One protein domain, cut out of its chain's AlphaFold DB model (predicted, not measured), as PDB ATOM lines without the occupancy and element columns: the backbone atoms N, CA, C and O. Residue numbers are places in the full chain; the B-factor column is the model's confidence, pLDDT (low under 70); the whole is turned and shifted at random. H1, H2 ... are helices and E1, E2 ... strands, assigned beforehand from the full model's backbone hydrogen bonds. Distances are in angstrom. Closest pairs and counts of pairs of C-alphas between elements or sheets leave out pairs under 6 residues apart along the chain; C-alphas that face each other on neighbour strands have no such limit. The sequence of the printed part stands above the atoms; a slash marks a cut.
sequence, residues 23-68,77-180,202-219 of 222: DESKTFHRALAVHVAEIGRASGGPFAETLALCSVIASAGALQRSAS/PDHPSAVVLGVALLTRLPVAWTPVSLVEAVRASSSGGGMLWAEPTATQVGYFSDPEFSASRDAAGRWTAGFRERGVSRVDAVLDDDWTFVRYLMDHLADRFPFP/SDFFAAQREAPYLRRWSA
ATOM      1  N   ASP A  23       5.387  34.386  17.050       88.31
ATOM      2  CA  ASP A  23       4.313  34.600  16.078       88.31
ATOM      3  C   ASP A  23       4.143  33.391  15.157       88.31
ATOM      4  O   ASP A  23       3.006  33.004  14.861       88.31
ATOM      5  N   GLU A  24       5.233  32.714  14.800       91.00
ATOM      6  CA  GLU A  24       5.173  31.414  14.130       91.00
ATOM      7  C   GLU A  24       4.506  30.355  15.015       91.00
ATOM      8  O   GLU A  24       3.575  29.678  14.566       91.00
ATOM      9  N   SER A  25       4.869  30.298  16.301       89.62
ATOM     10  CA  SER A  25       4.196  29.424  17.271       89.62
ATOM     11  C   SER A  25       2.691  29.719  17.356       89.62
ATOM     12  O   SER A  25       1.865  28.809  17.239       89.62
ATOM     13  N   LYS A  26       2.281  30.988  17.500       88.38
ATOM     14  CA  LYS A  26       0.853  31.369  17.526       88.38
ATOM     15  C   LYS A  26       0.136  30.971  16.243       88.38
ATOM     16  O   LYS A  26      -1.008  30.519  16.304       88.38
ATOM     17  N   THR A  27       0.784  31.159  15.096       92.38
ATOM     18  CA  THR A  27       0.216  30.823  13.788       92.38
ATOM     19  C   THR A  27      -0.032  29.324  13.688       92.38
ATOM     20  O   THR A  27      -1.137  28.926  13.321       92.38
ATOM     21  N   PHE A  28       0.922  28.497  14.124       93.94
ATOM     22  CA  PHE A  28       0.751  27.046  14.210       93.94
ATOM     23  C   PHE A  28      -0.418  26.650  15.124       93.94
ATOM     24  O   PHE A  28      -1.318  25.922  14.704       93.94
ATOM     25  N   HIS A  29      -0.468  27.167  16.358       93.38
ATOM     26  CA  HIS A  29      -1.530  26.824  17.314       93.38
ATOM     27  C   HIS A  29      -2.910  27.278  16.826       93.38
ATOM     28  O   HIS A  29      -3.898  26.555  16.973       93.38
ATOM     29  N   ARG A  30      -2.995  28.462  16.210       93.06
ATOM     30  CA  ARG A  30      -4.235  28.961  15.613       93.06
ATOM     31  C   ARG A  30      -4.671  28.087  14.442       93.06
ATOM     32  O   ARG A  30      -5.847  27.741  14.378       93.06
ATOM     33  N   ALA A  31      -3.752  27.727  13.550       94.88
ATOM     34  CA  ALA A  31      -4.043  26.837  12.432       94.88
ATOM     35  C   ALA A  31      -4.554  25.478  12.928       94.88
ATOM     36  O   ALA A  31      -5.557  24.990  12.417       94.88
ATOM     37  N   LEU A  32      -3.951  24.923  13.985       95.19
ATOM     38  CA  LEU A  32      -4.420  23.686  14.607       95.19
ATOM     39  C   LEU A  32      -5.818  23.816  15.212       95.19
ATOM     40  O   LEU A  32      -6.669  22.960  14.975       95.19
ATOM     41  N   ALA A  33      -6.088  24.888  15.957       93.00
ATOM     42  CA  ALA A  33      -7.410  25.114  16.534       93.00
ATOM     43  C   ALA A  33      -8.491  25.275  15.451       93.00
ATOM     44  O   ALA A  33      -9.580  24.724  15.601       93.00
ATOM     45  N   VAL A  34      -8.188  25.985  14.356       92.62
ATOM     46  CA  VAL A  34      -9.091  26.129  13.201       92.62
ATOM     47  C   VAL A  34      -9.300  24.785  12.508       92.62
ATOM     48  O   VAL A  34     -10.437  24.408  12.257       92.62
ATOM     49  N   HIS A  35      -8.236  24.024  12.259       93.31
ATOM     50  CA  HIS A  35      -8.313  22.696  11.645       93.31
ATOM     51  C   HIS A  35      -9.215  21.737  12.436       93.31
ATOM     52  O   HIS A  35     -10.111  21.111  11.874       93.31
ATOM     53  N   VAL A  36      -9.046  21.683  13.760       92.62
ATOM     54  CA  VAL A  36      -9.897  20.884  14.660       92.62
ATOM     55  C   VAL A  36     -11.354  21.351  14.621       92.62
ATOM     56  O   VAL A  36     -12.268  20.524  14.562       92.62
ATOM     57  N   ALA A  37     -11.580  22.666  14.622       90.12
ATOM     58  CA  ALA A  37     -12.912  23.249  14.507       90.12
ATOM     59  C   ALA A  37     -13.590  22.869  13.177       90.12
ATOM     60  O   ALA A  37     -14.768  22.511  13.175       90.12
ATOM     61  N   GLU A  38     -12.850  22.878  12.068       91.25
ATOM     62  CA  GLU A  38     -13.343  22.495  10.741       91.25
ATOM     63  C   GLU A  38     -13.656  20.997  10.634       91.25
ATOM     64  O   GLU A  38     -14.695  20.638  10.080       91.25
ATOM     65  N   ILE A  39     -12.843  20.117  11.235       90.00
ATOM     66  CA  ILE A  39     -13.163  18.680  11.351       90.00
ATOM     67  C   ILE A  39     -14.474  18.480  12.122       90.00
ATOM     68  O   ILE A  39     -15.351  17.724  11.689       90.00
ATOM     69  N   GLY A  40     -14.619  19.169  13.260       87.75
ATOM     70  CA  GLY A  40     -15.839  19.133  14.063       87.75
ATOM     71  C   GLY A  40     -17.050  19.611  13.265       87.75
ATOM     72  O   GLY A  40     -18.073  18.926  13.239       87.75
ATOM     73  N   ARG A  41     -16.922  20.735  12.550       85.44
ATOM     74  CA  ARG A  41     -17.966  21.286  11.671       85.44
ATOM     75  C   ARG A  41     -18.366  20.300  10.573       85.44
ATOM     76  O   ARG A  41     -19.551  20.012  10.428       85.44
ATOM     77  N   ALA A  42     -17.397  19.738   9.848       86.88
ATOM     78  CA  ALA A  42     -17.637  18.758   8.785       86.88
ATOM     79  C   ALA A  42     -18.337  17.481   9.289       86.88
ATOM     80  O   ALA A  42     -19.020  16.806   8.523       86.88
ATOM     81  N   SER A  43     -18.210  17.181  10.583       84.06
ATOM     82  CA  SER A  43     -18.833  16.026  11.238       84.06
ATOM     83  C   SER A  43     -20.203  16.335  11.871       84.06
ATOM     84  O   SER A  43     -20.739  15.502  12.597       84.06
ATOM     85  N   GLY A  44     -20.783  17.517  11.622       80.69
ATOM     86  CA  GLY A  44     -22.083  17.929  12.180       80.69
ATOM     87  C   GLY A  44     -22.006  18.588  13.562       80.69
ATOM     88  O   GLY A  44     -23.009  18.688  14.277       80.69
ATOM     89  N   GLY A  45     -20.809  19.023  13.952       79.94
ATOM     90  CA  GLY A  45     -20.572  19.810  15.149       79.94
ATOM     91  C   GLY A  45     -21.178  21.223  15.074       79.94
ATOM     92  O   GLY A  45     -21.939  21.555  14.164       79.94
ATOM     93  N   PRO A  46     -20.855  22.081  16.048       74.12
ATOM     94  CA  PRO A  46     -19.731  21.921  16.963       74.12
ATOM     95  C   PRO A  46     -20.018  21.053  18.178       74.12
ATOM     96  O   PRO A  46     -21.028  21.226  18.855       74.12
ATOM     97  N   PHE A  47     -19.095  20.143  18.471       83.19
ATOM     98  CA  PHE A  47     -19.176  19.306  19.659       83.19
ATOM     99  C   PHE A  47     -18.440  19.950  20.841       83.19
ATOM    100  O   PHE A  47     -17.517  20.753  20.664       83.19
ATOM    101  N   ALA A  48     -18.856  19.609  22.060       81.81
ATOM    102  CA  ALA A  48     -18.296  20.165  23.292       81.81
ATOM    103  C   ALA A  48     -16.796  19.862  23.417       81.81
ATOM    104  O   ALA A  48     -15.997  20.727  23.775       81.81
ATOM    105  N   GLU A  49     -16.410  18.644  23.053       85.56
ATOM    106  CA  GLU A  49     -15.038  18.161  23.008       85.56
ATOM    107  C   GLU A  49     -14.189  18.916  21.982       85.56
ATOM    108  O   GLU A  49     -13.036  19.229  22.269       85.56
ATOM    109  N   THR A  50     -14.757  19.294  20.829       86.38
ATOM    110  CA  THR A  50     -14.068  20.126  19.832       86.38
ATOM    111  C   THR A  50     -13.737  21.489  20.428       86.38
ATOM    112  O   THR A  50     -12.594  21.934  20.360       86.38
ATOM    113  N   LEU A  51     -14.713  22.134  21.075       82.75
ATOM    114  CA  LEU A  51     -14.531  23.436  21.719       82.75
ATOM    115  C   LEU A  51     -13.508  23.380  22.861       82.75
ATOM    116  O   LEU A  51     -12.628  24.240  22.947       82.75
ATOM    117  N   ALA A  52     -13.600  22.359  23.715       84.38
ATOM    118  CA  ALA A  52     -12.657  22.142  24.805       84.38
ATOM    119  C   ALA A  52     -11.230  21.947  24.274       84.38
ATOM    120  O   ALA A  52     -10.296  22.582  24.768       84.38
ATOM    121  N   LEU A  53     -11.062  21.144  23.219       86.88
ATOM    122  CA  LEU A  53      -9.765  20.902  22.596       86.88
ATOM    123  C   LEU A  53      -9.189  22.170  21.953       86.88
ATOM    124  O   LEU A  53      -8.028  22.500  22.196       86.88
ATOM    125  N   CYS A  54      -9.996  22.932  21.208       85.62
ATOM    126  CA  CYS A  54      -9.590  24.235  20.669       85.62
ATOM    127  C   CYS A  54      -9.137  25.190  21.787       85.62
ATOM    128  O   CYS A  54      -8.136  25.888  21.623       85.62
ATOM    129  N   SER A  55      -9.823  25.192  22.936       82.38
ATOM    130  CA  SER A  55      -9.432  25.989  24.105       82.38
ATOM    131  C   SER A  55      -8.095  25.539  24.695       82.38
ATOM    132  O   SER A  55      -7.264  26.387  25.022       82.38
ATOM    133  N   VAL A  56      -7.847  24.230  24.810       86.06
ATOM    134  CA  VAL A  56      -6.551  23.692  25.263       86.06
ATOM    135  C   VAL A  56      -5.429  24.106  24.309       86.06
ATOM    136  O   VAL A  56      -4.413  24.627  24.765       86.06
ATOM    137  N   ILE A  57      -5.628  23.961  22.995       85.06
ATOM    138  CA  ILE A  57      -4.647  24.365  21.972       85.06
ATOM    139  C   ILE A  57      -4.355  25.869  22.061       85.06
ATOM    140  O   ILE A  57      -3.196  26.283  22.104       85.06
ATOM    141  N   ALA A  58      -5.401  26.698  22.126       80.88
ATOM    142  CA  ALA A  58      -5.262  28.147  22.239       80.88
ATOM    143  C   ALA A  58      -4.566  28.554  23.548       80.88
ATOM    144  O   ALA A  58      -3.744  29.471  23.556       80.88
ATOM    145  N   SER A  59      -4.864  27.853  24.646       76.56
ATOM    146  CA  SER A  59      -4.256  28.094  25.956       76.56
ATOM    147  C   SER A  59      -2.783  27.696  25.979       76.56
ATOM    148  O   SER A  59      -1.978  28.429  26.541       76.56
ATOM    149  N   ALA A  60      -2.401  26.601  25.317       75.38
ATOM    150  CA  ALA A  60      -1.001  26.207  25.165       75.38
ATOM    151  C   ALA A  60      -0.191  27.278  24.414       75.38
ATOM    152  O   ALA A  60       0.884  27.659  24.871       75.38
ATOM    153  N   GLY A  61      -0.749  27.852  23.342       64.56
ATOM    154  CA  GLY A  61      -0.141  28.997  22.652       64.56
ATOM    155  C   GLY A  61      -0.159  30.300  23.474       64.56
ATOM    156  O   GLY A  61       0.682  31.174  23.292       64.56
ATOM    157  N   ALA A  62      -1.106  30.451  24.404       59.69
ATOM    158  CA  ALA A  62      -1.247  31.627  25.264       59.69
ATOM    159  C   ALA A  62      -0.354  31.604  26.515       59.69
ATOM    160  O   ALA A  62       0.121  32.663  26.925       59.69
ATOM    161  N   LEU A  63      -0.119  30.436  27.121       55.00
ATOM    162  CA  LEU A  63       0.767  30.252  28.282       55.00
ATOM    163  C   LEU A  63       2.225  30.616  27.956       55.00
ATOM    164  O   LEU A  63       2.983  30.994  28.849       55.00
ATOM    165  N   GLN A  64       2.577  30.648  26.669       53.84
ATOM    166  CA  GLN A  64       3.831  31.209  26.157       53.84
ATOM    167  C   GLN A  64       3.996  32.718  26.443       53.84
ATOM    168  O   GLN A  64       5.090  33.245  26.288       53.84
ATOM    169  N   ARG A  65       2.942  33.425  26.890       47.50
ATOM    170  CA  ARG A  65       2.996  34.836  27.323       47.50
ATOM    171  C   ARG A  65       3.463  35.039  28.768       47.50
ATOM    172  O   ARG A  65       3.861  36.147  29.108       47.50
ATOM    173  N   SER A  66       3.362  34.025  29.632       41.78
ATOM    174  CA  SER A  66       3.678  34.175  31.066       41.78
ATOM    175  C   SER A  66       5.094  33.731  31.426       41.78
ATOM    176  O   SER A  66       5.656  34.267  32.378       41.78
ATOM    177  N   ALA A  67       5.704  32.833  30.646       46.72
ATOM    178  CA  ALA A  67       7.095  32.411  30.845       46.72
ATOM    179  C   ALA A  67       8.119  33.540  30.597       46.72
ATOM    180  O   ALA A  67       9.237  33.478  31.085       46.72
ATOM    181  N   SER A  68       7.727  34.622  29.917       44.00
ATOM    182  CA  SER A  68       8.565  35.801  29.668       44.00
ATOM    183  C   SER A  68       8.677  36.782  30.851       44.00
ATOM    184  O   SER A  68       9.186  37.884  30.666       44.00
ATOM    185  N   PRO A  77       8.875  28.509  23.387       67.50
ATOM    186  CA  PRO A  77       9.504  27.259  22.993       67.50
ATOM    187  C   PRO A  77       9.455  27.143  21.466       67.50
ATOM    188  O   PRO A  77       8.422  27.405  20.843       67.50
ATOM    189  N   ASP A  78      10.586  26.768  20.881       83.81
ATOM    190  CA  ASP A  78      10.749  26.528  19.448       83.81
ATOM    191  C   ASP A  78       9.914  25.326  18.971       83.81
ATOM    192  O   ASP A  78       9.641  25.191  17.786       83.81
ATOM    193  N   HIS A  79       9.411  24.491  19.880       86.50
ATOM    194  CA  HIS A  79       8.559  23.350  19.561       86.50
ATOM    195  C   HIS A  79       7.205  23.391  20.287       86.50
ATOM    196  O   HIS A  79       7.086  23.932  21.394       86.50
ATOM    197  N   PRO A  80       6.148  22.799  19.695       87.06
ATOM    198  CA  PRO A  80       4.884  22.604  20.391       87.06
ATOM    199  C   PRO A  80       5.058  21.642  21.575       87.06
ATOM    200  O   PRO A  80       5.889  20.737  21.556       87.06
ATOM    201  N   SER A  81       4.215  21.797  22.600       85.00
ATOM    202  CA  SER A  81       4.134  20.804  23.682       85.00
ATOM    203  C   SER A  81       3.723  19.422  23.150       85.00
ATOM    204  O   SER A  81       3.049  19.333  22.122       85.00
ATOM    205  N   ALA A  82       4.037  18.351  23.886       82.00
ATOM    206  CA  ALA A  82       3.664  16.980  23.516       82.00
ATOM    207  C   ALA A  82       2.160  16.809  23.248       82.00
ATOM    208  O   ALA A  82       1.771  16.127  22.304       82.00
ATOM    209  N   VAL A  83       1.306  17.476  24.033       84.25
ATOM    210  CA  VAL A  83      -0.153  17.448  23.834       84.25
ATOM    211  C   VAL A  83      -0.527  18.099  22.504       84.25
ATOM    212  O   VAL A  83      -1.282  17.525  21.725       84.25
ATOM    213  N   VAL A  84       0.019  19.282  22.216       89.06
ATOM    214  CA  VAL A  84      -0.269  20.010  20.973       89.06
ATOM    215  C   VAL A  84       0.243  19.235  19.756       89.06
ATOM    216  O   VAL A  84      -0.491  19.105  18.775       89.06
ATOM    217  N   LEU A  85       1.460  18.684  19.823       89.50
ATOM    218  CA  LEU A  85       2.008  17.848  18.757       89.50
ATOM    219  C   LEU A  85       1.158  16.591  18.557       89.50
ATOM    220  O   LEU A  85       0.755  16.307  17.434       89.50
ATOM    221  N   GLY A  86       0.806  15.887  19.635       87.38
ATOM    222  CA  GLY A  86      -0.057  14.707  19.580       87.38
ATOM    223  C   GLY A  86      -1.393  14.997  18.898       87.38
ATOM    224  O   GLY A  86      -1.815  14.243  18.023       87.38
ATOM    225  N   VAL A  87      -2.025  16.133  19.210       88.75
ATOM    226  CA  VAL A  87      -3.263  16.564  18.543       88.75
ATOM    227  C   VAL A  87      -3.024  16.862  17.062       88.75
ATOM    228  O   VAL A  87      -3.819  16.422  16.232       88.75
ATOM    229  N   ALA A  88      -1.936  17.547  16.698       91.81
ATOM    230  CA  ALA A  88      -1.597  17.811  15.297       91.81
ATOM    231  C   ALA A  88      -1.391  16.515  14.489       91.81
ATOM    232  O   ALA A  88      -1.870  16.418  13.359       91.81
ATOM    233  N   LEU A  89      -0.746  15.501  15.076       90.06
ATOM    234  CA  LEU A  89      -0.533  14.195  14.441       90.06
ATOM    235  C   LEU A  89      -1.832  13.390  14.326       90.06
ATOM    236  O   LEU A  89      -2.148  12.885  13.248       90.06
ATOM    237  N   LEU A  90      -2.617  13.314  15.403       87.06
ATOM    238  CA  LEU A  90      -3.888  12.579  15.434       87.06
ATOM    239  C   LEU A  90      -4.920  13.170  14.473       87.06
ATOM    240  O   LEU A  90      -5.637  12.433  13.800       87.06
ATOM    241  N   THR A  91      -4.977  14.498  14.387       88.75
ATOM    242  CA  THR A  91      -5.928  15.213  13.521       88.75
ATOM    243  C   THR A  91      -5.388  15.458  12.119       88.75
ATOM    244  O   THR A  91      -6.107  15.995  11.283       88.75
ATOM    245  N   ARG A  92      -4.153  15.028  11.831       90.81
ATOM    246  CA  ARG A  92      -3.506  15.162  10.519       90.81
ATOM    247  C   ARG A  92      -3.443  16.610  10.040       90.81
ATOM    248  O   ARG A  92      -3.806  16.902   8.903       90.81
ATOM    249  N   LEU A  93      -3.005  17.515  10.915       92.75
ATOM    250  CA  LEU A  93      -2.821  18.922  10.567       92.75
ATOM    251  C   LEU A  93      -1.977  19.028   9.280       92.75
ATOM    252  O   LEU A  93      -0.882  18.456   9.252       92.75
ATOM    253  N   PRO A  94      -2.438  19.748   8.236       91.50
ATOM    254  CA  PRO A  94      -1.798  19.773   6.925       91.50
ATOM    255  C   PRO A  94      -0.584  20.709   6.909       91.50
ATOM    256  O   PRO A  94      -0.458  21.564   6.049       91.50
ATOM    257  N   VAL A  95       0.310  20.597   7.881       93.12
ATOM    258  CA  VAL A  95       1.576  21.338   7.888       93.12
ATOM    259  C   VAL A  95       2.518  20.723   6.855       93.12
ATOM    260  O   VAL A  95       2.519  19.506   6.654       93.12
ATOM    261  N   ALA A  96       3.343  21.557   6.219       94.00
ATOM    262  CA  ALA A  96       4.393  21.139   5.289       94.00
ATOM    263  C   ALA A  96       5.588  20.480   6.005       94.00
ATOM    264  O   ALA A  96       6.732  20.907   5.873       94.00
ATOM    265  N   TRP A  97       5.309  19.436   6.785       94.19
ATOM    266  CA  TRP A  97       6.315  18.641   7.472       94.19
ATOM    267  C   TRP A  97       7.322  18.063   6.478       94.19
ATOM    268  O   TRP A  97       6.958  17.522   5.435       94.19
ATOM    269  N   THR A  98       8.589  18.097   6.865       94.38
ATOM    270  CA  THR A  98       9.626  17.211   6.329       94.38
ATOM    271  C   THR A  98       9.846  16.042   7.294       94.38
ATOM    272  O   THR A  98       9.565  16.195   8.492       94.38
ATOM    273  N   PRO A  99      10.398  14.901   6.834       95.12
ATOM    274  CA  PRO A  99      10.743  13.791   7.721       95.12
ATOM    275  C   PRO A  99      11.606  14.222   8.912       95.12
ATOM    276  O   PRO A  99      11.346  13.816  10.041       95.12
ATOM    277  N   VAL A 100      12.583  15.103   8.666       95.00
ATOM    278  CA  VAL A 100      13.485  15.637   9.695       95.00
ATOM    279  C   VAL A 100      12.717  16.497  10.694       95.00
ATOM    280  O   VAL A 100      12.700  16.165  11.874       95.00
ATOM    281  N   SER A 101      11.998  17.522  10.225       94.12
ATOM    282  CA  SER A 101      11.273  18.451  11.111       94.12
ATOM    283  C   SER A 101      10.221  17.762  11.986       94.12
ATOM    284  O   SER A 101      10.001  18.146  13.132       94.12
ATOM    285  N   LEU A 102       9.571  16.714  11.465       93.44
ATOM    286  CA  LEU A 102       8.592  15.946  12.224       93.44
ATOM    287  C   LEU A 102       9.272  15.173  13.360       93.44
ATOM    288  O   LEU A 102       8.794  15.182  14.493       93.44
ATOM    289  N   VAL A 103      10.400  14.522  13.072       92.00
ATOM    290  CA  VAL A 103      11.164  13.766  14.072       92.00
ATOM    291  C   VAL A 103      11.787  14.703  15.101       92.00
ATOM    292  O   VAL A 103      11.737  14.400  16.287       92.00
ATOM    293  N   GLU A 104      12.321  15.850  14.686       91.50
ATOM    294  CA  GLU A 104      12.820  16.887  15.599       91.50
ATOM    295  C   GLU A 104      11.723  17.379  16.545       91.50
ATOM    296  O   GLU A 104      11.932  17.402  17.759       91.50
ATOM    297  N   ALA A 105      10.520  17.655  16.029       90.69
ATOM    298  CA  ALA A 105       9.385  18.044  16.860       90.69
ATOM    299  C   ALA A 105       9.008  16.967  17.884       90.69
ATOM    300  O   ALA A 105       8.784  17.278  19.058       90.69
ATOM    301  N   VAL A 106       8.992  15.692  17.478       88.06
ATOM    302  CA  VAL A 106       8.761  14.570  18.401       88.06
ATOM    303  C   VAL A 106       9.853  14.524  19.464       88.06
ATOM    304  O   VAL A 106       9.533  14.509  20.650       88.06
ATOM    305  N   ARG A 107      11.127  14.562  19.061       86.38
ATOM    306  CA  ARG A 107      12.290  14.537  19.961       86.38
ATOM    307  C   ARG A 107      12.227  15.635  21.012       86.38
ATOM    308  O   ARG A 107      12.401  15.345  22.194       86.38
ATOM    309  N   ALA A 108      11.940  16.864  20.595       83.69
ATOM    310  CA  ALA A 108      11.831  18.010  21.488       83.69
ATOM    311  C   ALA A 108      10.665  17.857  22.481       83.69
ATOM    312  O   ALA A 108      10.806  18.158  23.669       83.69
ATOM    313  N   SER A 109       9.527  17.333  22.016       78.19
ATOM    314  CA  SER A 109       8.317  17.175  22.830       78.19
ATOM    315  C   SER A 109       8.351  15.979  23.800       78.19
ATOM    316  O   SER A 109       7.691  16.016  24.837       78.19
ATOM    317  N   SER A 110       9.137  14.940  23.499       67.38
ATOM    318  CA  SER A 110       9.185  13.659  24.230       67.38
ATOM    319  C   SER A 110      10.215  13.614  25.364       67.38
ATOM    320  O   SER A 110      10.577  12.528  25.824       67.38
ATOM    321  N   SER A 111      10.685  14.767  25.844       51.41
ATOM    322  CA  SER A 111      11.833  14.949  26.753       51.41
ATOM    323  C   SER A 111      11.680  14.357  28.177       51.41
ATOM    324  O   SER A 111      12.421  14.725  29.085       51.41
ATOM    325  N   GLY A 112      10.780  13.385  28.386       42.88
ATOM    326  CA  GLY A 112      10.528  12.752  29.684       42.88
ATOM    327  C   GLY A 112      10.255  11.241  29.733       42.88
ATOM    328  O   GLY A 112      10.100  10.752  30.848       42.88
ATOM    329  N   GLY A 113      10.202  10.462  28.634       49.53
ATOM    330  CA  GLY A 113       9.990   9.009  28.831       49.53
ATOM    331  C   GLY A 113       9.593   8.064  27.692       49.53
ATOM    332  O   GLY A 113       9.092   6.988  28.008       49.53
ATOM    333  N   GLY A 114       9.799   8.358  26.406       62.22
ATOM    334  CA  GLY A 114       9.396   7.396  25.366       62.22
ATOM    335  C   GLY A 114      10.194   7.508  24.076       62.22
ATOM    336  O   GLY A 114       9.956   8.424  23.301       62.22
ATOM    337  N   MET A 115      11.079   6.530  23.839       72.69
ATOM    338  CA  MET A 115      11.956   6.340  22.664       72.69
ATOM    339  C   MET A 115      13.228   7.208  22.620       72.69
ATOM    340  O   MET A 115      13.185   8.436  22.624       72.69
ATOM    341  N   LEU A 116      14.390   6.543  22.525       84.06
ATOM    342  CA  LEU A 116      15.695   7.184  22.335       84.06
ATOM    343  C   LEU A 116      15.937   7.430  20.842       84.06
ATOM    344  O   LEU A 116      16.563   6.624  20.156       84.06
ATOM    345  N   TRP A 117      15.402   8.527  20.328       86.56
ATOM    346  CA  TRP A 117      15.577   8.920  18.931       86.56
ATOM    347  C   TRP A 117      17.030   9.261  18.589       86.56
ATOM    348  O   TRP A 117      17.683  10.034  19.298       86.56
ATOM    349  N   ALA A 118      17.501   8.734  17.461       89.88
ATOM    350  CA  ALA A 118      18.734   9.172  16.826       89.88
ATOM    351  C   ALA A 118      18.590  10.607  16.288       89.88
ATOM    352  O   ALA A 118      17.478  11.116  16.127       89.88
ATOM    353  N   GLU A 119      19.719  11.250  15.991       91.31
ATOM    354  CA  GLU A 119      19.720  12.525  15.272       91.31
ATOM    355  C   GLU A 119      19.171  12.304  13.852       91.31
ATOM    356  O   GLU A 119      19.763  11.522  13.098       91.31
ATOM    357  N   PRO A 120      18.032  12.915  13.477       93.50
ATOM    358  CA  PRO A 120      17.491  12.754  12.142       93.50
ATOM    359  C   PRO A 120      18.376  13.478  11.127       93.50
ATOM    360  O   PRO A 120      18.925  14.546  11.377       93.50
ATOM    361  N   THR A 121      18.486  12.903   9.939       96.06
ATOM    362  CA  THR A 121      19.149  13.521   8.791       96.06
ATOM    363  C   THR A 121      18.223  13.462   7.585       96.06
ATOM    364  O   THR A 121      17.233  12.730   7.577       96.06
ATOM    365  N   ALA A 122      18.575  14.175   6.513       94.88
ATOM    366  CA  ALA A 122      17.813  14.147   5.264       94.88
ATOM    367  C   ALA A 122      17.663  12.737   4.654       94.88
ATOM    368  O   ALA A 122      16.809  12.528   3.795       94.88
ATOM    369  N   THR A 123      18.487  11.772   5.075       96.94
ATOM    370  CA  THR A 123      18.487  10.408   4.535       96.94
ATOM    371  C   THR A 123      18.286   9.317   5.577       96.94
ATOM    372  O   THR A 123      18.264   8.148   5.200       96.94
ATOM    373  N   GLN A 124      18.192   9.644   6.868       96.94
ATOM    374  CA  GLN A 124      18.082   8.651   7.939       96.94
ATOM    375  C   GLN A 124      17.245   9.168   9.104       96.94
ATOM    376  O   GLN A 124      17.440  10.288   9.572       96.94
ATOM    377  N   VAL A 125      16.356   8.314   9.603       95.69
ATOM    378  CA  VAL A 125      15.519   8.551  10.783       95.69
ATOM    379  C   VAL A 125      15.439   7.248  11.578       95.69
ATOM    380  O   VAL A 125      15.359   6.174  10.985       95.69
ATOM    381  N   GLY A 126      15.430   7.310  12.909       93.62
ATOM    382  CA  GLY A 126      15.229   6.118  13.733       93.62
ATOM    383  C   GLY A 126      15.281   6.381  15.231       93.62
ATOM    384  O   GLY A 126      15.651   7.472  15.671       93.62
ATOM    385  N   TYR A 127      14.934   5.367  16.017       91.69
ATOM    386  CA  TYR A 127      15.093   5.367  17.469       91.69
ATOM    387  C   TYR A 127      15.589   4.015  17.968       91.69
ATOM    388  O   TYR A 127      15.241   2.964  17.432       91.69
ATOM    389  N   PHE A 128      16.355   4.053  19.053       87.44
ATOM    390  CA  PHE A 128      16.924   2.891  19.717       87.44
ATOM    391  C   PHE A 128      16.004   2.428  20.857       87.44
ATOM    392  O   PHE A 128      16.135   2.853  22.006       87.44
ATOM    393  N   SER A 129      15.056   1.549  20.541       84.50
ATOM    394  CA  SER A 129      14.293   0.757  21.521       84.50
ATOM    395  C   SER A 129      14.186  -0.696  21.052       84.50
ATOM    396  O   SER A 129      14.800  -1.045  20.051       84.50
ATOM    397  N   ASP A 130      13.447  -1.551  21.761       83.50
ATOM    398  CA  ASP A 130      13.058  -2.882  21.267       83.50
ATOM    399  C   ASP A 130      11.517  -2.925  21.174       83.50
ATOM    400  O   ASP A 130      10.860  -2.831  22.215       83.50
ATOM    401  N   PRO A 131      10.924  -2.985  19.964       88.62
ATOM    402  CA  PRO A 131      11.597  -3.000  18.663       88.62
ATOM    403  C   PRO A 131      12.313  -1.674  18.348       88.62
ATOM    404  O   PRO A 131      11.861  -0.598  18.747       88.62
ATOM    405  N   GLU A 132      13.426  -1.751  17.619       92.50
ATOM    406  CA  GLU A 132      14.137  -0.596  17.057       92.50
ATOM    407  C   GLU A 132      13.459  -0.203  15.755       92.50
ATOM    408  O   GLU A 132      13.135  -1.074  14.948       92.50
ATOM    409  N   PHE A 133      13.282   1.093  15.524       93.94
ATOM    410  CA  PHE A 133      12.811   1.618  14.250       93.94
ATOM    411  C   PHE A 133      13.954   2.289  13.502       93.94
ATOM    412  O   PHE A 133      14.687   3.101  14.070       93.94
ATOM    413  N   SER A 134      14.060   2.001  12.209       96.25
ATOM    414  CA  SER A 134      14.981   2.693  11.314       96.25
ATOM    415  C   SER A 134      14.343   2.909   9.950       96.25
ATOM    416  O   SER A 134      13.582   2.076   9.454       96.25
ATOM    417  N   ALA A 135      14.671   4.035   9.333       97.81
ATOM    418  CA  ALA A 135      14.302   4.350   7.972       97.81
ATOM    419  C   ALA A 135      15.460   5.045   7.260       97.81
ATOM    420  O   ALA A 135      16.148   5.884   7.846       97.81
ATOM    421  N   SER A 136      15.659   4.707   5.991       98.00
ATOM    422  CA  SER A 136      16.690   5.302   5.147       98.00
ATOM    423  C   SER A 136      16.141   5.713   3.788       98.00
ATOM    424  O   SER A 136      15.250   5.062   3.239       98.00
ATOM    425  N   ARG A 137      16.681   6.809   3.254       98.19
ATOM    426  CA  ARG A 137      16.362   7.348   1.932       98.19
ATOM    427  C   ARG A 137      17.452   6.968   0.944       98.19
ATOM    428  O   ARG A 137      18.634   7.169   1.223       98.19
ATOM    429  N   ASP A 138      17.063   6.440  -0.207       97.38
ATOM    430  CA  ASP A 138      17.990   6.142  -1.293       97.38
ATOM    431  C   ASP A 138      18.269   7.371  -2.180       97.38
ATOM    432  O   ASP A 138      17.707   8.456  -2.005       97.38
ATOM    433  N   ALA A 139      19.166   7.205  -3.156       96.38
ATOM    434  CA  ALA A 139      19.530   8.264  -4.098       96.38
ATOM    435  C   ALA A 139      18.388   8.659  -5.058       96.38
ATOM    436  O   ALA A 139      18.440   9.741  -5.639       96.38
ATOM    437  N   ALA A 140      17.371   7.808  -5.225       95.56
ATOM    438  CA  ALA A 140      16.173   8.111  -6.005       95.56
ATOM    439  C   ALA A 140      15.123   8.885  -5.183       95.56
ATOM    440  O   ALA A 140      14.113   9.314  -5.734       95.56
ATOM    441  N   GLY A 141      15.374   9.096  -3.887       94.81
ATOM    442  CA  GLY A 141      14.487   9.807  -2.971       94.81
ATOM    443  C   GLY A 141      13.436   8.928  -2.299       94.81
ATOM    444  O   GLY A 141      12.594   9.449  -1.568       94.81
ATOM    445  N   ARG A 142      13.505   7.610  -2.498       97.75
ATOM    446  CA  ARG A 142      12.589   6.639  -1.907       97.75
ATOM    447  C   ARG A 142      13.049   6.259  -0.508       97.75
ATOM    448  O   ARG A 142      14.232   6.027  -0.264       97.75
ATOM    449  N   TRP A 143      12.093   6.132   0.400       98.25
ATOM    450  CA  TRP A 143      12.313   5.706   1.774       98.25
ATOM    451  C   TRP A 143      12.048   4.213   1.947       98.25
ATOM    452  O   TRP A 143      11.056   3.681   1.450       98.25
ATOM    453  N   THR A 144      12.913   3.541   2.700       98.31
ATOM    454  CA  THR A 144      12.684   2.185   3.212       98.31
ATOM    455  C   THR A 144      12.654   2.248   4.728       98.31
ATOM    456  O   THR A 144      13.632   2.671   5.339       98.31
ATOM    457  N   ALA A 145      11.541   1.840   5.327       97.25
ATOM    458  CA  ALA A 145      11.326   1.829   6.768       97.25
ATOM    459  C   ALA A 145      11.210   0.388   7.275       97.25
ATOM    460  O   ALA A 145      10.629  -0.476   6.610       97.25
ATOM    461  N   GLY A 146      11.750   0.116   8.456       96.00
ATOM    462  CA  GLY A 146      11.734  -1.216   9.035       96.00
ATOM    463  C   GLY A 146      11.972  -1.230  10.533       96.00
ATOM    464  O   GLY A 146      12.339  -0.226  11.148       96.00
ATOM    465  N   PHE A 147      11.770  -2.412  11.101       94.31
ATOM    466  CA  PHE A 147      11.965  -2.673  12.517       94.31
ATOM    467  C   PHE A 147      13.011  -3.753  12.733       94.31
ATOM    468  O   PHE A 147      13.090  -4.717  11.965       94.31
ATOM    469  N   ARG A 148      13.776  -3.623  13.811       94.50
ATOM    470  CA  ARG A 148      14.646  -4.681  14.317       94.50
ATOM    471  C   ARG A 148      14.206  -5.052  15.724       94.50
ATOM    472  O   ARG A 148      14.296  -4.243  16.634       94.50
ATOM    473  N   GLU A 149      13.747  -6.284  15.895       93.25
ATOM    474  CA  GLU A 149      13.278  -6.805  17.182       93.25
ATOM    475  C   GLU A 149      14.021  -8.104  17.487       93.25
ATOM    476  O   GLU A 149      14.079  -9.001  16.640       93.25
ATOM    477  N   ARG A 150      14.627  -8.215  18.677       91.19
ATOM    478  CA  ARG A 150      15.341  -9.436  19.124       91.19
ATOM    479  C   ARG A 150      16.330 -10.007  18.088       91.19
ATOM    480  O   ARG A 150      16.452 -11.217  17.916       91.19
ATOM    481  N   GLY A 151      17.032  -9.122  17.376       88.19
ATOM    482  CA  GLY A 151      18.020  -9.484  16.351       88.19
ATOM    483  C   GLY A 151      17.448  -9.804  14.964       88.19
ATOM    484  O   GLY A 151      18.223 -10.039  14.039       88.19
ATOM    485  N   VAL A 152      16.127  -9.765  14.778       92.88
ATOM    486  CA  VAL A 152      15.470  -9.982  13.482       92.88
ATOM    487  C   VAL A 152      15.075  -8.639  12.882       92.88
ATOM    488  O   VAL A 152      14.320  -7.888  13.491       92.88
ATOM    489  N   SER A 153      15.563  -8.352  11.674       94.00
ATOM    490  CA  SER A 153      15.183  -7.150  10.922       94.00
ATOM    491  C   SER A 153      14.054  -7.464   9.944       94.00
ATOM    492  O   SER A 153      14.082  -8.498   9.271       94.00
ATOM    493  N   ARG A 154      13.064  -6.578   9.850       95.06
ATOM    494  CA  ARG A 154      11.936  -6.673   8.919       95.06
ATOM    495  C   ARG A 154      11.710  -5.326   8.253       95.06
ATOM    496  O   ARG A 154      11.619  -4.311   8.936       95.06
ATOM    497  N   VAL A 155      11.593  -5.334   6.930       96.00
ATOM    498  CA  VAL A 155      11.098  -4.173   6.184       96.00
ATOM    499  C   VAL A 155       9.596  -4.073   6.425       96.00
ATOM    500  O   VAL A 155       8.889  -5.068   6.267       96.00
ATOM    501  N   ASP A 156       9.136  -2.892   6.821       94.44
ATOM    502  CA  ASP A 156       7.716  -2.596   7.029       94.44
ATOM    503  C   ASP A 156       7.119  -1.886   5.811       94.44
ATOM    504  O   ASP A 156       6.051  -2.262   5.329       94.44
ATOM    505  N   ALA A 157       7.833  -0.897   5.262       95.62
ATOM    506  CA  ALA A 157       7.340  -0.093   4.149       95.62
ATOM    507  C   ALA A 157       8.446   0.373   3.195       95.62
ATOM    508  O   ALA A 157       9.587   0.614   3.593       95.62
ATOM    509  N   VAL A 158       8.059   0.552   1.931       96.94
ATOM    510  CA  VAL A 158       8.835   1.223   0.882       96.94
ATOM    511  C   VAL A 158       7.958   2.337   0.317       96.94
ATOM    512  O   VAL A 158       6.818   2.081  -0.068       96.94
ATOM    513  N   LEU A 159       8.450   3.572   0.342       96.25
ATOM    514  CA  LEU A 159       7.648   4.790   0.210       96.25
ATOM    515  C   LEU A 159       8.325   5.717  -0.800       96.25
ATOM    516  O   LEU A 159       9.510   6.008  -0.666       96.25
ATOM    517  N   ASP A 160       7.597   6.158  -1.821       95.62
ATOM    518  CA  ASP A 160       8.211   6.766  -3.011       95.62
ATOM    519  C   ASP A 160       8.801   8.165  -2.792       95.62
ATOM    520  O   ASP A 160       9.698   8.563  -3.530       95.62
ATOM    521  N   ASP A 161       8.321   8.903  -1.791       93.75
ATOM    522  CA  ASP A 161       8.680  10.302  -1.580       93.75
ATOM    523  C   ASP A 161       8.603  10.717  -0.098       93.75
ATOM    524  O   ASP A 161       8.097   9.986   0.763       93.75
ATOM    525  N   ASP A 162       9.104  11.921   0.196       95.12
ATOM    526  CA  ASP A 162       9.182  12.471   1.552       95.12
ATOM    527  C   ASP A 162       7.803  12.698   2.183       95.12
ATOM    528  O   ASP A 162       7.640  12.475   3.380       95.12
ATOM    529  N   TRP A 163       6.795  13.105   1.406       92.44
ATOM    530  CA  TRP A 163       5.446  13.330   1.928       92.44
ATOM    531  C   TRP A 163       4.766  12.007   2.275       92.44
ATOM    532  O   TRP A 163       4.143  11.862   3.328       92.44
ATOM    533  N   THR A 164       4.926  10.998   1.429       92.62
ATOM    534  CA  THR A 164       4.457   9.640   1.699       92.62
ATOM    535  C   THR A 164       5.157   9.046   2.925       92.62
ATOM    536  O   THR A 164       4.498   8.389   3.736       92.62
ATOM    537  N   PHE A 165       6.436   9.364   3.147       95.25
ATOM    538  CA  PHE A 165       7.133   9.000   4.380       95.25
ATOM    539  C   PHE A 165       6.675   9.785   5.615       95.25
ATOM    540  O   PHE A 165       6.472   9.184   6.667       95.25
ATOM    541  N   VAL A 166       6.415  11.088   5.505       94.19
ATOM    542  CA  VAL A 166       5.818  11.891   6.587       94.19
ATOM    543  C   VAL A 166       4.477  11.311   7.017       94.19
ATOM    544  O   VAL A 166       4.244  11.143   8.208       94.19
ATOM    545  N   ARG A 167       3.609  10.945   6.068       91.31
ATOM    546  CA  ARG A 167       2.326  10.299   6.377       91.31
ATOM    547  C   ARG A 167       2.530   8.981   7.119       91.31
ATOM    548  O   ARG A 167       1.913   8.757   8.157       91.31
ATOM    549  N   TYR A 168       3.452   8.146   6.644       91.88
ATOM    550  CA  TYR A 168       3.833   6.924   7.352       91.88
ATOM    551  C   TYR A 168       4.318   7.217   8.785       91.88
ATOM    552  O   TYR A 168       3.879   6.554   9.721       91.88
ATOM    553  N   LEU A 169       5.159   8.237   8.984       91.38
ATOM    554  CA  LEU A 169       5.622   8.648  10.311       91.38
ATOM    555  C   LEU A 169       4.468   9.147  11.185       91.38
ATOM    556  O   LEU A 169       4.374   8.745  12.334       91.38
ATOM    557  N   MET A 170       3.554   9.964  10.661       90.12
ATOM    558  CA  MET A 170       2.379  10.420  11.409       90.12
ATOM    559  C   MET A 170       1.504   9.246  11.862       90.12
ATOM    560  O   MET A 170       1.049   9.258  12.997       90.12
ATOM    561  N   ASP A 171       1.299   8.225  11.024       87.44
ATOM    562  CA  ASP A 171       0.604   6.983  11.412       87.44
ATOM    563  C   ASP A 171       1.385   6.164  12.442       87.44
ATOM    564  O   ASP A 171       0.804   5.500  13.299       87.44
ATOM    565  N   HIS A 172       2.707   6.143  12.310       86.38
ATOM    566  CA  HIS A 172       3.591   5.410  13.201       86.38
ATOM    567  C   HIS A 172       3.661   6.054  14.596       86.38
ATOM    568  O   HIS A 172       3.729   5.333  15.589       86.38
ATOM    569  N   LEU A 173       3.613   7.388  14.655       84.19
ATOM    570  CA  LEU A 173       3.771   8.207  15.858       84.19
ATOM    571  C   LEU A 173       2.447   8.550  16.540       84.19
ATOM    572  O   LEU A 173       2.408   8.689  17.760       84.19
ATOM    573  N   ALA A 174       1.369   8.715  15.772       76.88
ATOM    574  CA  ALA A 174       0.032   8.812  16.332       76.88
ATOM    575  C   ALA A 174      -0.301   7.450  16.948       76.88
ATOM    576  O   ALA A 174      -0.476   6.468  16.232       76.88
ATOM    577  N   ASP A 175      -0.311   7.407  18.280       64.44
ATOM    578  CA  ASP A 175      -0.483   6.209  19.099       64.44
ATOM    579  C   ASP A 175      -1.477   5.199  18.486       64.44
ATOM    580  O   ASP A 175      -2.610   5.541  18.135       64.44
ATOM    581  N   ARG A 176      -1.051   3.935  18.351       55.31
ATOM    582  CA  ARG A 176      -1.866   2.845  17.786       55.31
ATOM    583  C   ARG A 176      -2.936   2.331  18.768       55.31
ATOM    584  O   ARG A 176      -3.653   1.394  18.410       55.31
ATOM    585  N   PHE A 177      -3.085   2.917  19.965       50.53
ATOM    586  CA  PHE A 177      -3.965   2.388  21.020       50.53
ATOM    587  C   PHE A 177      -4.894   3.373  21.769       50.53
ATOM    588  O   PHE A 177      -5.101   3.197  22.972       50.53
ATOM    589  N   PRO A 178      -5.594   4.334  21.140       53.12
ATOM    590  CA  PRO A 178      -6.682   5.025  21.823       53.12
ATOM    591  C   PRO A 178      -7.956   4.167  21.768       53.12
ATOM    592  O   PRO A 178      -8.926   4.516  21.099       53.12
ATOM    593  N   PHE A 179      -7.978   3.019  22.451       44.72
ATOM    594  CA  PHE A 179      -9.258   2.401  22.806       44.72
ATOM    595  C   PHE A 179      -9.631   2.816  24.227       44.72
ATOM    596  O   PHE A 179      -8.905   2.545  25.182       44.72
ATOM    597  N   PRO A 180     -10.767   3.502  24.382       51.69
ATOM    598  CA  PRO A 180     -10.903   4.950  24.193       51.69
ATOM    599  C   PRO A 180     -10.061   5.809  25.159       51.69
ATOM    600  O   PRO A 180      -9.980   7.017  24.971       51.69
ATOM    601  N   SER A 202     -24.257  16.787  27.391       83.44
ATOM    602  CA  SER A 202     -24.531  16.713  25.953       83.44
ATOM    603  C   SER A 202     -25.803  17.479  25.577       83.44
ATOM    604  O   SER A 202     -25.768  18.285  24.647       83.44
ATOM    605  N   ASP A 203     -26.882  17.328  26.351       84.69
ATOM    606  CA  ASP A 203     -28.141  18.059  26.147       84.69
ATOM    607  C   ASP A 203     -27.953  19.579  26.276       84.69
ATOM    608  O   ASP A 203     -28.468  20.350  25.460       84.69
ATOM    609  N   PHE A 204     -27.159  20.028  27.256       85.06
ATOM    610  CA  PHE A 204     -26.807  21.443  27.396       85.06
ATOM    611  C   PHE A 204     -26.105  21.980  26.140       85.06
ATOM    612  O   PHE A 204     -26.489  23.027  25.619       85.06
ATOM    613  N   PHE A 205     -25.111  21.261  25.611       81.25
ATOM    614  CA  PHE A 205     -24.409  21.683  24.394       81.25
ATOM    615  C   PHE A 205     -25.271  21.561  23.134       81.25
ATOM    616  O   PHE A 205     -25.144  22.386  22.228       81.25
ATOM    617  N   ALA A 206     -26.187  20.591  23.074       82.38
ATOM    618  CA  ALA A 206     -27.182  20.514  22.012       82.38
ATOM    619  C   ALA A 206     -28.057  21.774  21.984       82.38
ATOM    620  O   ALA A 206     -28.228  22.362  20.920       82.38
ATOM    621  N   ALA A 207     -28.507  22.257  23.146       82.50
ATOM    622  CA  ALA A 207     -29.229  23.523  23.242       82.50
ATOM    623  C   ALA A 207     -28.353  24.737  22.874       82.50
ATOM    624  O   ALA A 207     -28.826  25.654  22.206       82.50
ATOM    625  N   GLN A 208     -27.068  24.746  23.254       79.81
ATOM    626  CA  GLN A 208     -26.148  25.828  22.879       79.81
ATOM    627  C   GLN A 208     -25.929  25.923  21.367       79.81
ATOM    628  O   GLN A 208     -25.805  27.032  20.857       79.81
ATOM    629  N   ARG A 209     -25.925  24.806  20.626       75.75
ATOM    630  CA  ARG A 209     -25.784  24.828  19.155       75.75
ATOM    631  C   ARG A 209     -26.881  25.634  18.456       75.75
ATOM    632  O   ARG A 209     -26.628  26.214  17.404       75.75
ATOM    633  N   GLU A 210     -28.057  25.747  19.068       78.94
ATOM    634  CA  GLU A 210     -29.148  26.586  18.564       78.94
ATOM    635  C   GLU A 210     -28.920  28.091  18.786       78.94
ATOM    636  O   GLU A 210     -29.662  28.919  18.249       78.94
ATOM    637  N   ALA A 211     -27.891  28.478  19.546       78.88
ATOM    638  CA  ALA A 211     -27.559  29.875  19.766       78.88
ATOM    639  C   ALA A 211     -27.145  30.562  18.446       78.88
ATOM    640  O   ALA A 211     -26.414  29.977  17.640       78.88
ATOM    641  N   PRO A 212     -27.532  31.835  18.219       76.50
ATOM    642  CA  PRO A 212     -27.321  32.513  16.936       76.50
ATOM    643  C   PRO A 212     -25.869  32.538  16.439       76.50
ATOM    644  O   PRO A 212     -25.630  32.481  15.235       76.50
ATOM    645  N   TYR A 213     -24.897  32.616  17.353       70.81
ATOM    646  CA  TYR A 213     -23.475  32.673  17.012       70.81
ATOM    647  C   TYR A 213     -22.891  31.306  16.613       70.81
ATOM    648  O   TYR A 213     -21.947  31.273  15.831       70.81
ATOM    649  N   LEU A 214     -23.470  30.190  17.080       71.56
ATOM    650  CA  LEU A 214     -23.074  28.834  16.673       71.56
ATOM    651  C   LEU A 214     -23.868  28.345  15.457       71.56
ATOM    652  O   LEU A 214     -23.312  27.647  14.614       71.56
ATOM    653  N   ARG A 215     -25.116  28.799  15.277       69.06
ATOM    654  CA  ARG A 215     -25.877  28.551  14.040       69.06
ATOM    655  C   ARG A 215     -25.140  29.052  12.798       69.06
ATOM    656  O   ARG A 215     -25.055  28.318  11.818       69.06
ATOM    657  N   ARG A 216     -24.549  30.254  12.861       66.00
ATOM    658  CA  ARG A 216     -23.705  30.805  11.778       66.00
ATOM    659  C   ARG A 216     -22.473  29.957  11.474       66.00
ATOM    660  O   ARG A 216     -21.971  30.011  10.367       66.00
ATOM    661  N   TRP A 217     -21.989  29.191  12.444       65.94
ATOM    662  CA  TRP A 217     -20.861  28.290  12.237       65.94
ATOM    663  C   TRP A 217     -21.290  26.969  11.576       65.94
ATOM    664  O   TRP A 217     -20.564  26.444  10.736       65.94
ATOM    665  N   SER A 218     -22.481  26.452  11.903       62.75
ATOM    666  CA  SER A 218     -23.045  25.248  11.266       62.75
ATOM    667  C   SER A 218     -23.610  25.489   9.859       62.75
ATOM    668  O   SER A 218     -23.582  24.595   9.016       62.75
ATOM    669  N   ALA A 219     -24.122  26.693   9.596       61.69
ATOM    670  CA  ALA A 219     -24.618  27.081   8.289       61.69
ATOM    671  C   ALA A 219     -23.420  27.466   7.420       61.69
ATOM    672  O   ALA A 219     -22.794  28.495   7.650       61.69
TER     673      ALA A 219
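AT A GLANCE: This is residues 23 to 68, 77 to 180 and 202 to 219 of the 222 residues of an uncharacterized protein of Plantibacter sp. YR521 (UniProt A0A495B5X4). Layers follow one another along an elongated body: at one end a four-stranded sheet, E1 to E4, with H4 and H5 packed over one face as the second of two layers; then the short H3; then the side-by-side helical hairpin of H1 and H2; and at the far end the small helices H6 and H7, near the end of the hairpin where its turn lies. The printed part has 168 residues with seven named helices and four named strands, in the order H1 H2 H3 H4 E1 E2 E3 E4 H5 H6 H7, and its class is mixed, helices and strands. The sheet, in order E1 E2 E3 E4, is antiparallel throughout and a meander, each strand the antiparallel neighbour of the one before. The whole is only just loose, close to compact, with a radius of gyration of the C-alphas of 18.9 A and spans of 60 by 38 by 31 A.

IN THESE COORDINATES: H1, residues 23 to 42, begins at C-alpha 23 (4.313, 34.600, 16.078) and is 28.0 A long. H2, residues 48 to 63, measures 22.1 A. H3 is residues 82 to 90 and H4 residues 99 to 109. E1 is residues 124 to 128, E2 residues 132 to 137, E3 residues 143 to 149, and E4 residues 152 to 159, 21.3 A long. H5 is residues 162 to 173, H6 residues 202 to 209, and H7 residues 212 to 218, ending at C-alpha 218 (-23.045, 25.248, 11.266).

HOW THE PARTS SIT: H1 and H2 touch as a hairpin at a shallow tilt of 1 degrees, opposite ways, the closest C-alphas being those of Ala 33 and Cys 54, 4.8 A. H3 is close to H2 but not clearly touching, at Val 84 and Ile 57, 6.3 A between closest C-alphas. H3 and H4 touch as a hairpin, at an only just steep tilt of 37 degrees; Ala 82 and Ser 109 have the closest C-alphas, 4.7 A. N 127 and O 133 of E1 and E2 are 3.0 A apart, N 134 and O 146 of E2 and E3 3.0 A, and N 147 and O 154 of E3 and E4 2.9 A, each within hydrogen-bond range. H5 is on the sheet at a height over the sheet of 9.5 A, over E3 and along the strands, at 4 degrees to E3 on the local plane. H4 and H5 touch at Pro 99 and Val 166, closest C-alphas 5.4 A. H3 and H5 touch only at their ends. H6 is near H2, and H7 is near H1. Every O i to N i+4 pair is within hydrogen-bond range in H1 to H6, and 2 of 3 are in H7.

THE WHOLE: The C-alphas farthest apart, those of Gly 151 and Pro 212, are 61.8 A apart. Residues 69 to 76 and 181 to 201 are not printed, with C-alpha gaps of 10.9 A and 18.1 A. Of the links that are printed whole, H4 to E1 is long. Mean pLDDT of the printed part is 84.2; residues 61 to 68, 77, 110 to 114, 175 to 180 and 215 to 219 are under 70.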